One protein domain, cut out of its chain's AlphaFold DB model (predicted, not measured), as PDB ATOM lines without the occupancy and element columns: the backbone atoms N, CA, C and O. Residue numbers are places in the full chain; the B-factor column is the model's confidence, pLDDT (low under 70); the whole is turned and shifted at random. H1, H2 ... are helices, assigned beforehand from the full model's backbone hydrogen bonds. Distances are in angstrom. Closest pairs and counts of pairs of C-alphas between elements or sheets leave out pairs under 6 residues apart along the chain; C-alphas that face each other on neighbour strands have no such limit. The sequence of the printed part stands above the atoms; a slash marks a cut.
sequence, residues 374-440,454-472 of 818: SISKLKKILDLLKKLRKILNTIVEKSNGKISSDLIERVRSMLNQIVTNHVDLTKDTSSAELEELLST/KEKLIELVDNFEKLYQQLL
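This is residues 374 to 440 and 454 to 472 of the 818 residues of the protein "cell wall protein DAN4" of Drosophila bipectinata (UniProt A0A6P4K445). Three long helices, H1, H2 and H4, run nearly side by side as a small bundle, their centres making a triangle, with H1 running opposite to the other two and H2 set off a little from both. A fourth, short helix, H3, lies slantwise over H1 and H2 on the side away from H4. The printed part has 86 residues with four named helices, H1, H2, H3 and H4 in that order along the chain, and no named strand; the class is all helix. The whole is compact, with a radius of gyration of the C-alphas of 12.8 A, and the C-alphas span 39 by 26 by 18 A.

H1, the longest helix, covers residues 374 to 398 and measures 36.4 A from first to last C-alpha, starting with C-alpha 374 at (105.721, 119.030, 134.496). H4, residues 454 to 472, is 27.4 A long and ends with C-alpha 472 at (96.214, 122.031, 134.838). H2, residues 405 to 419, is 20.9 A long, and its C-alpha 405 is at (84.100, 92.882, 135.637). H3 is residues 431 to 439, 11.9 A long.

H1 and H4 touch, with 12 pairs of C-alphas within 8 A; the closest C-alphas, those of Arg 389 and Val 461, are 6.7 A apart. They run opposite ways at a shallow tilt of 12 degrees. H1 and H2 are close but not clearly touching, the closest C-alphas being those of Ile 381 and Ile 418 at 7.3 A; they run opposite ways at a shallow tilt of 9 degrees. H2 and H4 are also close but not clearly touching, with the closest C-alphas, Ile 408 and Leu 457, 7.5 A apart; they run the same way at a shallow tilt of 4 degrees. H3 only just touches H1, with 3 pairs of C-alphas within 8 A and with residues 387 to 391 of H1 alone; the closest C-alphas are those of Ile 391 and Glu 435, 6.7 A apart, and the tilt is steep at 45 degrees, the same way. H2 and H3 form a helical hairpin that only just touches, with 3 pairs and with residues 407 to 411 of H2 alone; the closest C-alphas, Leu 407 and Leu 438, are 7.4 A apart, and the tilt of 36 degrees, opposite ways, is only just steep. H3 and H4 are apart. In H1, H2, H3 and H4 every O i to N i+4 pair is within hydrogen-bond range.

The two C-alphas farthest apart, those of Ser 374 and Asn 400, are 39.3 A apart. The link from H1 to H2 is short, with 6 residues, and that from H2 to H3 is long, with 11. Residues 441 to 453 are not printed, and C-alphas 440 and 454 are 20.8 A apart across the cut. The mean pLDDT of the printed part is 80.0; residue 426, residues 428 to 435, residues 437 to 440 and residue 471 are under 70.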
ATOM      1  N   SER A 374     106.940 119.362 133.754       81.25
ATOM      2  CA  SER A 374     105.721 119.030 134.496       81.25
ATOM      3  C   SER A 374     104.468 119.252 133.648       81.25
ATOM      4  O   SER A 374     103.624 118.359 133.557       81.25
ATOM      5  N   ILE A 375     104.375 120.391 132.954       82.81
ATOM      6  CA  ILE A 375     103.229 120.727 132.090       82.81
ATOM      7  C   ILE A 375     103.128 119.748 130.907       82.81
ATOM      8  O   ILE A 375     102.044 119.245 130.601       82.81
ATOM      9  N   SER A 376     104.253 119.407 130.268       84.44
ATOM     10  CA  SER A 376     104.275 118.453 129.147       84.44
ATOM     11  C   SER A 376     103.873 117.029 129.560       84.44
ATOM     12  O   SER A 376     103.078 116.397 128.856       84.44
ATOM     13  N   LYS A 377     104.321 116.537 130.727       84.69
ATOM     14  CA  LYS A 377     103.845 115.267 131.315       84.69
ATOM     15  C   LYS A 377     102.341 115.298 131.590       84.69
ATOM     16  O   LYS A 377     101.630 114.367 131.214       84.69
ATOM     17  N   LEU A 378     101.846 116.376 132.198       85.00
ATOM     18  CA  LEU A 378     100.437 116.528 132.566       85.00
ATOM     19  C   LEU A 378      99.520 116.542 131.327       85.00
ATOM     20  O   LEU A 378      98.479 115.882 131.310       85.00
ATOM     21  N   LYS A 379      99.964 117.189 130.243       88.25
ATOM     22  CA  LYS A 379      99.301 117.160 128.932       88.25
ATOM     23  C   LYS A 379      99.297 115.760 128.302       88.25
ATOM     24  O   LYS A 379      98.245 115.317 127.840       88.25
ATOM     25  N   LYS A 380     100.421 115.023 128.354       87.31
ATOM     26  CA  LYS A 380     100.483 113.615 127.903       87.31
ATOM     27  C   LYS A 380      99.501 112.716 128.673       87.31
ATOM     28  O   LYS A 380      98.829 111.899 128.045       87.31
ATOM     29  N   ILE A 381      99.365 112.887 129.994       85.94
ATOM     30  CA  ILE A 381      98.382 112.148 130.810       85.94
ATOM     31  C   ILE A 381      96.949 112.457 130.359       85.94
ATOM     32  O   ILE A 381      96.150 111.541 130.165       85.94
ATOM     33  N   LEU A 382      96.616 113.730 130.145       88.50
ATOM     34  CA  LEU A 382      95.266 114.129 129.750       88.50
ATOM     35  C   LEU A 382      94.881 113.611 128.348       88.50
ATOM     36  O   LEU A 382      93.755 113.151 128.151       88.50
ATOM     37  N   ASP A 383      95.806 113.588 127.387       87.50
ATOM     38  CA  ASP A 383      95.545 112.970 126.079       87.50
ATOM     39  C   ASP A 383      95.482 111.428 126.145       87.50
ATOM     40  O   ASP A 383      94.739 110.808 125.379       87.50
ATOM     41  N   LEU A 384      96.173 110.795 127.100       86.75
ATOM     42  CA  LEU A 384      96.035 109.362 127.387       86.75
ATOM     43  C   LEU A 384      94.655 109.025 127.987       86.75
ATOM     44  O   LEU A 384      94.025 108.053 127.564       86.75
ATOM     45  N   LEU A 385      94.134 109.866 128.890       86.12
ATOM     46  CA  LEU A 385      92.770 109.747 129.423       86.12
ATOM     47  C   LEU A 385      91.711 109.896 128.319       86.12
ATOM     48  O   LEU A 385      90.781 109.091 128.258       86.12
ATOM     49  N   LYS A 386      91.877 110.841 127.380       89.25
ATOM     50  CA  LYS A 386      90.990 110.968 126.203       89.25
ATOM     51  C   LYS A 386      91.012 109.723 125.309       89.25
ATOM     52  O   LYS A 386      89.951 109.278 124.864       89.25
ATOM     53  N   LYS A 387      92.193 109.135 125.051       88.62
ATOM     54  CA  LYS A 387      92.321 107.862 124.307       88.62
ATOM     55  C   LYS A 387      91.558 106.739 125.017       88.62
ATOM     56  O   LYS A 387      90.726 106.087 124.390       88.62
ATOM     57  N   LEU A 388      91.767 106.571 126.326       87.19
ATOM     58  CA  LEU A 388      91.050 105.596 127.156       87.19
ATOM     59  C   LEU A 388      89.527 105.798 127.087       87.19
ATOM     60  O   LEU A 388      88.798 104.847 126.812       87.19
ATOM     61  N   ARG A 389      89.038 107.034 127.247       87.94
ATOM     62  CA  ARG A 389      87.609 107.391 127.157       87.94
ATOM     63  C   ARG A 389      87.002 107.009 125.797       87.94
ATOM     64  O   ARG A 389      85.898 106.468 125.741       87.94
ATOM     65  N   LYS A 390      87.746 107.203 124.699       90.62
ATOM     66  CA  LYS A 390      87.338 106.793 123.342       90.62
ATOM     67  C   LYS A 390      87.288 105.267 123.172       90.62
ATOM     68  O   LYS A 390      86.317 104.760 122.607       90.62
ATOM     69  N   ILE A 391      88.291 104.535 123.666       86.06
ATOM     70  CA  ILE A 391      88.316 103.063 123.597       86.06
ATOM     71  C   ILE A 391      87.181 102.475 124.450       86.06
ATOM     72  O   ILE A 391      86.452 101.610 123.975       86.06
ATOM     73  N   LEU A 392      86.955 103.004 125.656       85.88
ATOM     74  CA  LEU A 392      85.840 102.622 126.526       85.88
ATOM     75  C   LEU A 392      84.484 102.780 125.839       85.88
ATOM     76  O   LEU A 392      83.736 101.809 125.769       85.88
ATOM     77  N   ASN A 393      84.191 103.955 125.273       88.31
ATOM     78  CA  ASN A 393      82.953 104.165 124.518       88.31
ATOM     79  C   ASN A 393      82.823 103.159 123.361       88.31
ATOM     80  O   ASN A 393      81.773 102.542 123.205       88.31
ATOM     81  N   THR A 394      83.913 102.908 122.630       88.31
ATOM     82  CA  THR A 394      83.947 101.942 121.518       88.31
ATOM     83  C   THR A 394      83.659 100.504 121.975       88.31
ATOM     84  O   THR A 394      82.928  99.781 121.299       88.31
ATOM     85  N   ILE A 395      84.206 100.061 123.113       86.19
ATOM     86  CA  ILE A 395      83.939  98.720 123.659       86.19
ATOM     87  C   ILE A 395      82.496  98.627 124.172       86.19
ATOM     88  O   ILE A 395      81.815  97.647 123.889       86.19
ATOM     89  N   VAL A 396      82.010  99.656 124.868       86.94
ATOM     90  CA  VAL A 396      80.656  99.714 125.443       86.94
ATOM     91  C   VAL A 396      79.559  99.762 124.371       86.94
ATOM     92  O   VAL A 396      78.479  99.198 124.562       86.94
ATOM     93  N   GLU A 397      79.820 100.403 123.230       87.31
ATOM     94  CA  GLU A 397      78.951 100.345 122.048       87.31
ATOM     95  C   GLU A 397      78.963  98.946 121.416       87.31
ATOM     96  O   GLU A 397      77.899  98.381 121.166       87.31
ATOM     97  N   LYS A 398      80.145  98.334 121.243       87.94
ATOM     98  CA  LYS A 398      80.283  96.955 120.733       87.94
ATOM     99  C   LYS A 398      79.660  95.896 121.658       87.94
ATOM    100  O   LYS A 398      79.253  94.843 121.175       87.94
ATOM    101  N   SER A 399      79.580  96.143 122.968       84.69
ATOM    102  CA  SER A 399      79.101  95.177 123.967       84.69
ATOM    103  C   SER A 399      77.605  95.284 124.304       84.69
ATOM    104  O   SER A 399      77.138  94.650 125.255       84.69
ATOM    105  N   ASN A 400      76.833  96.078 123.546       86.69
ATOM    106  CA  ASN A 400      75.422  96.382 123.824       86.69
ATOM    107  C   ASN A 400      75.193  96.896 125.265       86.69
ATOM    108  O   ASN A 400      74.207  96.544 125.914       86.69
ATOM    109  N   GLY A 401      76.129  97.694 125.792       81.38
ATOM    110  CA  GLY A 401      76.053  98.269 127.138       81.38
ATOM    111  C   GLY A 401      76.344  97.306 128.295       81.38
ATOM    112  O   GLY A 401      76.356  97.753 129.440       81.38
ATOM    113  N   LYS A 402      76.611  96.016 128.041       83.25
ATOM    114  CA  LYS A 402      77.054  95.069 129.080       83.25
ATOM    115  C   LYS A 402      78.564  95.141 129.248       83.25
ATOM    116  O   LYS A 402      79.299  95.038 128.270       83.25
ATOM    117  N   ILE A 403      79.037  95.297 130.477       85.06
ATOM    118  CA  ILE A 403      80.455  95.510 130.778       85.06
ATOM    119  C   ILE A 403      80.929  94.366 131.670       85.06
ATOM    120  O   ILE A 403      80.326  94.101 132.705       85.06
ATOM    121  N   SER A 404      81.986  93.655 131.270       88.69
ATOM    122  CA  SER A 404      82.568  92.616 132.122       88.69
ATOM    123  C   SER A 404      83.318  93.236 133.304       88.69
ATOM    124  O   SER A 404      83.990  94.260 133.156       88.69
ATOM    125  N   SER A 405      83.266  92.569 134.464       83.69
ATOM    126  CA  SER A 405      84.100  92.882 135.637       83.69
ATOM    127  C   SER A 405      85.563  93.086 135.252       83.69
ATOM    128  O   SER A 405      86.206  94.043 135.666       83.69
ATOM    129  N   ASP A 406      86.049  92.213 134.379       85.38
ATOM    130  CA  ASP A 406      87.447  92.060 134.006       85.38
ATOM    131  C   ASP A 406      87.938  93.271 133.188       85.38
ATOM    132  O   ASP A 406      89.101  93.665 133.282       85.38
ATOM    133  N   LEU A 407      87.039  93.909 132.424       85.62
ATOM    134  CA  LEU A 407      87.313  95.164 131.723       85.62
ATOM    135  C   LEU A 407      87.374  96.341 132.704       85.62
ATOM    136  O   LEU A 407      88.276  97.167 132.600       85.62
ATOM    137  N   ILE A 408      86.459  96.404 133.676       82.94
ATOM    138  CA  ILE A 408      86.451  97.445 134.720       82.94
ATOM    139  C   ILE A 408      87.721  97.351 135.573       82.94
ATOM    140  O   ILE A 408      88.359  98.365 135.852       82.94
ATOM    141  N   GLU A 409      88.120  96.137 135.951       86.00
ATOM    142  CA  GLU A 409      89.322  95.872 136.741       86.00
ATOM    143  C   GLU A 409      90.601  96.198 135.956       86.00
ATOM    144  O   GLU A 409      91.499  96.850 136.490       86.00
ATOM    145  N   ARG A 410      90.659  95.864 134.657       85.25
ATOM    146  CA  ARG A 410      91.774  96.259 133.779       85.25
ATOM    147  C   ARG A 410      91.857  97.775 133.590       85.25
ATOM    148  O   ARG A 410      92.946  98.335 133.668       85.25
ATOM    149  N   VAL A 411      90.723  98.453 133.409       86.94
ATOM    150  CA  VAL A 411      90.647  99.921 133.301       86.94
ATOM    151  C   VAL A 411      91.072 100.592 134.609       86.94
ATOM    152  O   VAL A 411      91.858 101.535 134.575       86.94
ATOM    153  N   ARG A 412      90.641 100.073 135.767       82.69
ATOM    154  CA  ARG A 412      91.109 100.515 137.092       82.69
ATOM    155  C   ARG A 412      92.614 100.299 137.262       82.69
ATOM    156  O   ARG A 412      93.295 101.203 137.734       82.69
ATOM    157  N   SER A 413      93.135  99.134 136.873       87.69
ATOM    158  CA  SER A 413      94.568  98.822 136.936       87.69
ATOM    159  C   SER A 413      95.387  99.798 136.086       87.69
ATOM    160  O   SER A 413      96.352 100.381 136.572       87.69
ATOM    161  N   MET A 414      94.947 100.067 134.854       85.06
ATOM    162  CA  MET A 414      95.622 100.988 133.940       85.06
ATOM    163  C   MET A 414      95.544 102.450 134.409       85.06
ATOM    164  O   MET A 414      96.551 103.151 134.372       85.06
ATOM    165  N   LEU A 415      94.399 102.902 134.937       85.19
ATOM    166  CA  LEU A 415      94.293 104.207 135.607       85.19
ATOM    167  C   LEU A 415      95.264 104.307 136.795       85.19
ATOM    168  O   LEU A 415      95.923 105.329 136.959       85.19
ATOM    169  N   ASN A 416      95.415 103.240 137.583       84.81
ATOM    170  CA  ASN A 416      96.361 103.211 138.697       84.81
ATOM    171  C   ASN A 416      97.828 103.257 138.224       84.81
ATOM    172  O   ASN A 416      98.639 103.944 138.839       84.81
ATOM    173  N   GLN A 417      98.176 102.600 137.111       86.75
ATOM    174  CA  GLN A 417      99.512 102.697 136.493       86.75
ATOM    175  C   GLN A 417      99.820 104.117 135.988       86.75
ATOM    176  O   GLN A 417     100.957 104.574 136.104       86.75
ATOM    177  N   ILE A 418      98.815 104.832 135.466       83.19
ATOM    178  CA  ILE A 418      98.939 106.241 135.058       83.19
ATOM    179  C   ILE A 418      99.163 107.134 136.288       83.19
ATOM    180  O   ILE A 418     100.105 107.918 136.309       83.19
ATOM    181  N   VAL A 419      98.347 106.980 137.338       81.88
ATOM    182  CA  VAL A 419      98.448 107.771 138.583       81.88
ATOM    183  C   VAL A 419      99.769 107.530 139.327       81.88
ATOM    184  O   VAL A 419     100.320 108.456 139.913       81.88
ATOM    185  N   THR A 420     100.310 106.311 139.280       86.00
ATOM    186  CA  THR A 420     101.586 105.949 139.931       86.00
ATOM    187  C   THR A 420     102.833 106.248 139.088       86.00
ATOM    188  O   THR A 420     103.934 105.905 139.509       86.00
ATOM    189  N   ASN A 421     102.695 106.887 137.916       79.94
ATOM    190  CA  ASN A 421     103.777 107.099 136.936       79.94
ATOM    191  C   ASN A 421     104.498 105.803 136.493       79.94
ATOM    192  O   ASN A 421     105.631 105.851 136.017       79.94
ATOM    193  N   HIS A 422     103.848 104.639 136.615       78.69
ATOM    194  CA  HIS A 422     104.385 103.360 136.136       78.69
ATOM    195  C   HIS A 422     104.262 103.185 134.613       78.69
ATOM    196  O   HIS A 422     104.950 102.340 134.041       78.69
ATOM    197  N   VAL A 423     103.418 103.982 133.948       77.44
ATOM    198  CA  VAL A 423     103.437 104.120 132.485       77.44
ATOM    199  C   VAL A 423     104.595 105.035 132.087       77.44
ATOM    200  O   VAL A 423     104.631 106.202 132.475       77.44
ATOM    201  N   ASP A 424     105.518 104.529 131.269       74.62
ATOM    202  CA  ASP A 424     106.605 105.323 130.689       74.62
ATOM    203  C   ASP A 424     106.071 106.273 129.601       74.62
ATOM    204  O   ASP A 424     106.105 105.974 128.408       74.62
ATOM    205  N   LEU A 425     105.595 107.440 130.040       73.81
ATOM    206  CA  LEU A 425     105.098 108.533 129.196       73.81
ATOM    207  C   LEU A 425     106.186 109.175 128.306       73.81
ATOM    208  O   LEU A 425     105.870 110.067 127.509       73.81
ATOM    209  N   THR A 426     107.466 108.801 128.451       69.69
ATOM    210  CA  THR A 426     108.539 109.328 127.587       69.69
ATOM    211  C   THR A 426     108.521 108.646 126.226       69.69
ATOM    212  O   THR A 426     108.632 109.330 125.207       69.69
ATOM    213  N   LYS A 427     108.249 107.336 126.200       71.88
ATOM    214  CA  LYS A 427     107.842 106.620 124.991       71.88
ATOM    215  C   LYS A 427     106.421 107.042 124.631       71.88
ATOM    216  O   LYS A 427     105.563 107.179 125.502       71.88
ATOM    217  N   ASP A 428     106.146 107.236 123.346       61.91
ATOM    218  CA  ASP A 428     104.796 107.561 122.891       61.91
ATOM    219  C   ASP A 428     103.930 106.300 122.878       61.91
ATOM    220  O   ASP A 428     103.700 105.711 121.823       61.91
ATOM    221  N   THR A 429     103.457 105.904 124.071       62.69
ATOM    222  CA  THR A 429     102.583 104.742 124.289       62.69
ATOM    223  C   THR A 429     101.438 104.802 123.287       62.69
ATOM    224  O   THR A 429     100.587 105.712 123.305       62.69
ATOM    225  N   SER A 430     101.491 103.896 122.320       58.97
ATOM    226  CA  SER A 430     100.748 104.071 121.087       58.97
ATOM    227  C   SER A 430      99.267 103.828 121.352       58.97
ATOM    228  O   SER A 430      98.876 103.090 122.259       58.97
ATOM    229  N   SER A 431      98.395 104.451 120.553       59.84
ATOM    230  CA  SER A 431      96.962 104.154 120.684       59.84
ATOM    231  C   SER A 431      96.666 102.678 120.390       59.84
ATOM    232  O   SER A 431      95.675 102.169 120.897       59.84
ATOM    233  N   ALA A 432      97.536 102.011 119.617       67.62
ATOM    234  CA  ALA A 432      97.473 100.584 119.343       67.62
ATOM    235  C   ALA A 432      97.841  99.744 120.575       67.62
ATOM    236  O   ALA A 432      97.060  98.877 120.923       67.62
ATOM    237  N   GLU A 433      98.930 100.038 121.297       69.69
ATOM    238  CA  GLU A 433      99.290  99.328 122.544       69.69
ATOM    239  C   GLU A 433      98.190  99.453 123.611       69.69
ATOM    240  O   GLU A 433      97.863  98.484 124.296       69.69
ATOM    241  N   LEU A 434      97.577 100.636 123.735       69.06
ATOM    242  CA  LEU A 434      96.480 100.874 124.679       69.06
ATOM    243  C   LEU A 434      95.193 100.129 124.277       69.06
ATOM    244  O   LEU A 434      94.484  99.591 125.128       69.06
ATOM    245  N   GLU A 435      94.888 100.087 122.978       66.75
ATOM    246  CA  GLU A 435      93.751  99.343 122.428       66.75
ATOM    247  C   GLU A 435      94.000  97.826 122.452       66.75
ATOM    248  O   GLU A 435      93.070  97.063 122.714       66.75
ATOM    249  N   GLU A 436      95.244  97.377 122.290       75.75
ATOM    250  CA  GLU A 436      95.689  95.986 122.392       75.75
ATOM    251  C   GLU A 436      95.605  95.489 123.840       75.75
ATOM    252  O   GLU A 436      94.968  94.464 124.095       75.75
ATOM    253  N   LEU A 437      96.120  96.252 124.812       66.62
ATOM    254  CA  LEU A 437      95.953  95.980 126.245       66.62
ATOM    255  C   LEU A 437      94.477  95.815 126.633       66.62
ATOM    256  O   LEU A 437      94.148  94.945 127.440       66.62
ATOM    257  N   LEU A 438      93.571  96.603 126.052       68.31
ATOM    258  CA  LEU A 438      92.134  96.513 126.334       68.31
ATOM    259  C   LEU A 438      91.406  95.427 125.513       68.31
ATOM    260  O   LEU A 438      90.405  94.892 125.987       68.31
ATOM    261  N   SER A 439      91.910  95.047 124.332       64.50
ATOM    262  CA  SER A 439      91.239  94.103 123.417       64.50
ATOM    263  C   SER A 439      91.694  92.643 123.549       64.50
ATOM    264  O   SER A 439      90.882  91.734 123.372       64.50
ATOM    265  N   THR A 440      92.962  92.387 123.892       53.00
ATOM    266  CA  THR A 440      93.625  91.057 123.839       53.00
ATOM    267  C   THR A 440      93.072  89.978 124.775       53.00
ATOM    268  O   THR A 440      93.590  88.863 124.808       53.00
ATOM    269  N   LYS A 454      77.086 101.179 132.509       79.06
ATOM    270  CA  LYS A 454      77.793 102.046 131.550       79.06
ATOM    271  C   LYS A 454      78.049 103.448 132.099       79.06
ATOM    272  O   LYS A 454      79.149 103.980 131.966       79.06
ATOM    273  N   GLU A 455      77.034 104.015 132.732       79.62
ATOM    274  CA  GLU A 455      77.009 105.383 133.234       79.62
ATOM    275  C   GLU A 455      78.077 105.568 134.312       79.62
ATOM    276  O   GLU A 455      78.832 106.530 134.242       79.62
ATOM    277  N   LYS A 456      78.227 104.604 135.232       79.06
ATOM    278  CA  LYS A 456      79.226 104.653 136.312       79.06
ATOM    279  C   LYS A 456      80.664 104.538 135.810       79.06
ATOM    280  O   LYS A 456      81.560 105.141 136.396       79.06
ATOM    281  N   LEU A 457      80.912 103.765 134.748       77.19
ATOM    282  CA  LEU A 457      82.262 103.632 134.190       77.19
ATOM    283  C   LEU A 457      82.673 104.877 133.389       77.19
ATOM    284  O   LEU A 457      83.828 105.293 133.466       77.19
ATOM    285  N   ILE A 458      81.728 105.495 132.674       78.94
ATOM    286  CA  ILE A 458      81.943 106.789 132.011       78.94
ATOM    287  C   ILE A 458      82.124 107.887 133.067       78.94
ATOM    288  O   ILE A 458      83.117 108.601 133.027       78.94
ATOM    289  N   GLU A 459      81.241 107.967 134.068       83.44
ATOM    290  CA  GLU A 459      81.321 108.922 135.182       83.44
ATOM    291  C   GLU A 459      82.664 108.853 135.927       83.44
ATOM    292  O   GLU A 459      83.234 109.893 136.258       83.44
ATOM    293  N   LEU A 460      83.212 107.651 136.140       76.69
ATOM    294  CA  LEU A 460      84.534 107.474 136.743       76.69
ATOM    295  C   LEU A 460      85.635 108.154 135.912       76.69
ATOM    296  O   LEU A 460      86.431 108.914 136.463       76.69
ATOM    297  N   VAL A 461      85.670 107.919 134.597       80.00
ATOM    298  CA  VAL A 461      86.667 108.533 133.699       80.00
ATOM    299  C   VAL A 461      86.442 110.036 133.559       80.00
ATOM    300  O   VAL A 461      87.403 110.796 133.612       80.00
ATOM    301  N   ASP A 462      85.192 110.479 133.463       81.50
ATOM    302  CA  ASP A 462      84.814 111.892 133.430       81.50
ATOM    303  C   ASP A 462      85.254 112.634 134.701       81.50
ATOM    304  O   ASP A 462      85.654 113.795 134.633       81.50
ATOM    305  N   ASN A 463      85.197 111.986 135.867       77.44
ATOM    306  CA  ASN A 463      85.641 112.575 137.130       77.44
ATOM    307  C   ASN A 463      87.175 112.597 137.255       77.44
ATOM    308  O   ASN A 463      87.714 113.594 137.735       77.44
ATOM    309  N   PHE A 464      87.888 111.586 136.740       74.62
ATOM    310  CA  PHE A 464      89.346 111.662 136.573       74.62
ATOM    311  C   PHE A 464      89.757 112.775 135.594       74.62
ATOM    312  O   PHE A 464      90.656 113.553 135.906       74.62
ATOM    313  N   GLU A 465      89.091 112.912 134.442       80.69
ATOM    314  CA  GLU A 465      89.409 113.958 133.460       80.69
ATOM    315  C   GLU A 465      89.183 115.364 134.045       80.69
ATOM    316  O   GLU A 465      90.050 116.227 133.900       80.69
ATOM    317  N   LYS A 466      88.085 115.586 134.785       80.44
ATOM    318  CA  LYS A 466      87.837 116.845 135.517       80.44
ATOM    319  C   LYS A 466      88.928 117.145 136.547       80.44
ATOM    320  O   LYS A 466      89.391 118.280 136.603       80.44
ATOM    321  N   LEU A 467      89.348 116.152 137.337       75.06
ATOM    322  CA  LEU A 467      90.395 116.321 138.350       75.06
ATOM    323  C   LEU A 467      91.728 116.743 137.709       75.06
ATOM    324  O   LEU A 467      92.376 117.675 138.179       75.06
ATOM    325  N   TYR A 468      92.102 116.117 136.588       74.94
ATOM    326  CA  TYR A 468      93.307 116.482 135.839       74.94
ATOM    327  C   TYR A 468      93.201 117.855 135.149       74.94
ATOM    328  O   TYR A 468      94.170 118.612 135.171       74.94
ATOM    329  N   GLN A 469      92.034 118.234 134.612       77.50
ATOM    330  CA  GLN A 469      91.799 119.601 134.114       77.50
ATOM    331  C   GLN A 469      91.877 120.647 135.243       77.50
ATOM    332  O   GLN A 469      92.419 121.730 135.040       77.50
ATOM    333  N   GLN A 470      91.406 120.318 136.451       77.56
ATOM    334  CA  GLN A 470      91.510 121.197 137.619       77.56
ATOM    335  C   GLN A 470      92.960 121.352 138.116       77.56
ATOM    336  O   GLN A 470      93.311 122.423 138.610       77.56
ATOM    337  N   LEU A 471      93.807 120.327 137.951       65.81
ATOM    338  CA  LEU A 471      95.253 120.402 138.215       65.81
ATOM    339  C   LEU A 471      96.018 121.239 137.177       65.81
ATOM    340  O   LEU A 471      97.012 121.866 137.531       65.81
ATOM    341  N   LEU A 472      95.575 121.258 135.915       75.69
ATOM    342  CA  LEU A 472      96.214 122.031 134.838       75.69
ATOM    343  C   LEU A 472      96.066 123.549 134.999       75.69
ATOM    344  O   LEU A 472      96.874 124.296 134.457       75.69
TER     345      LEU A 472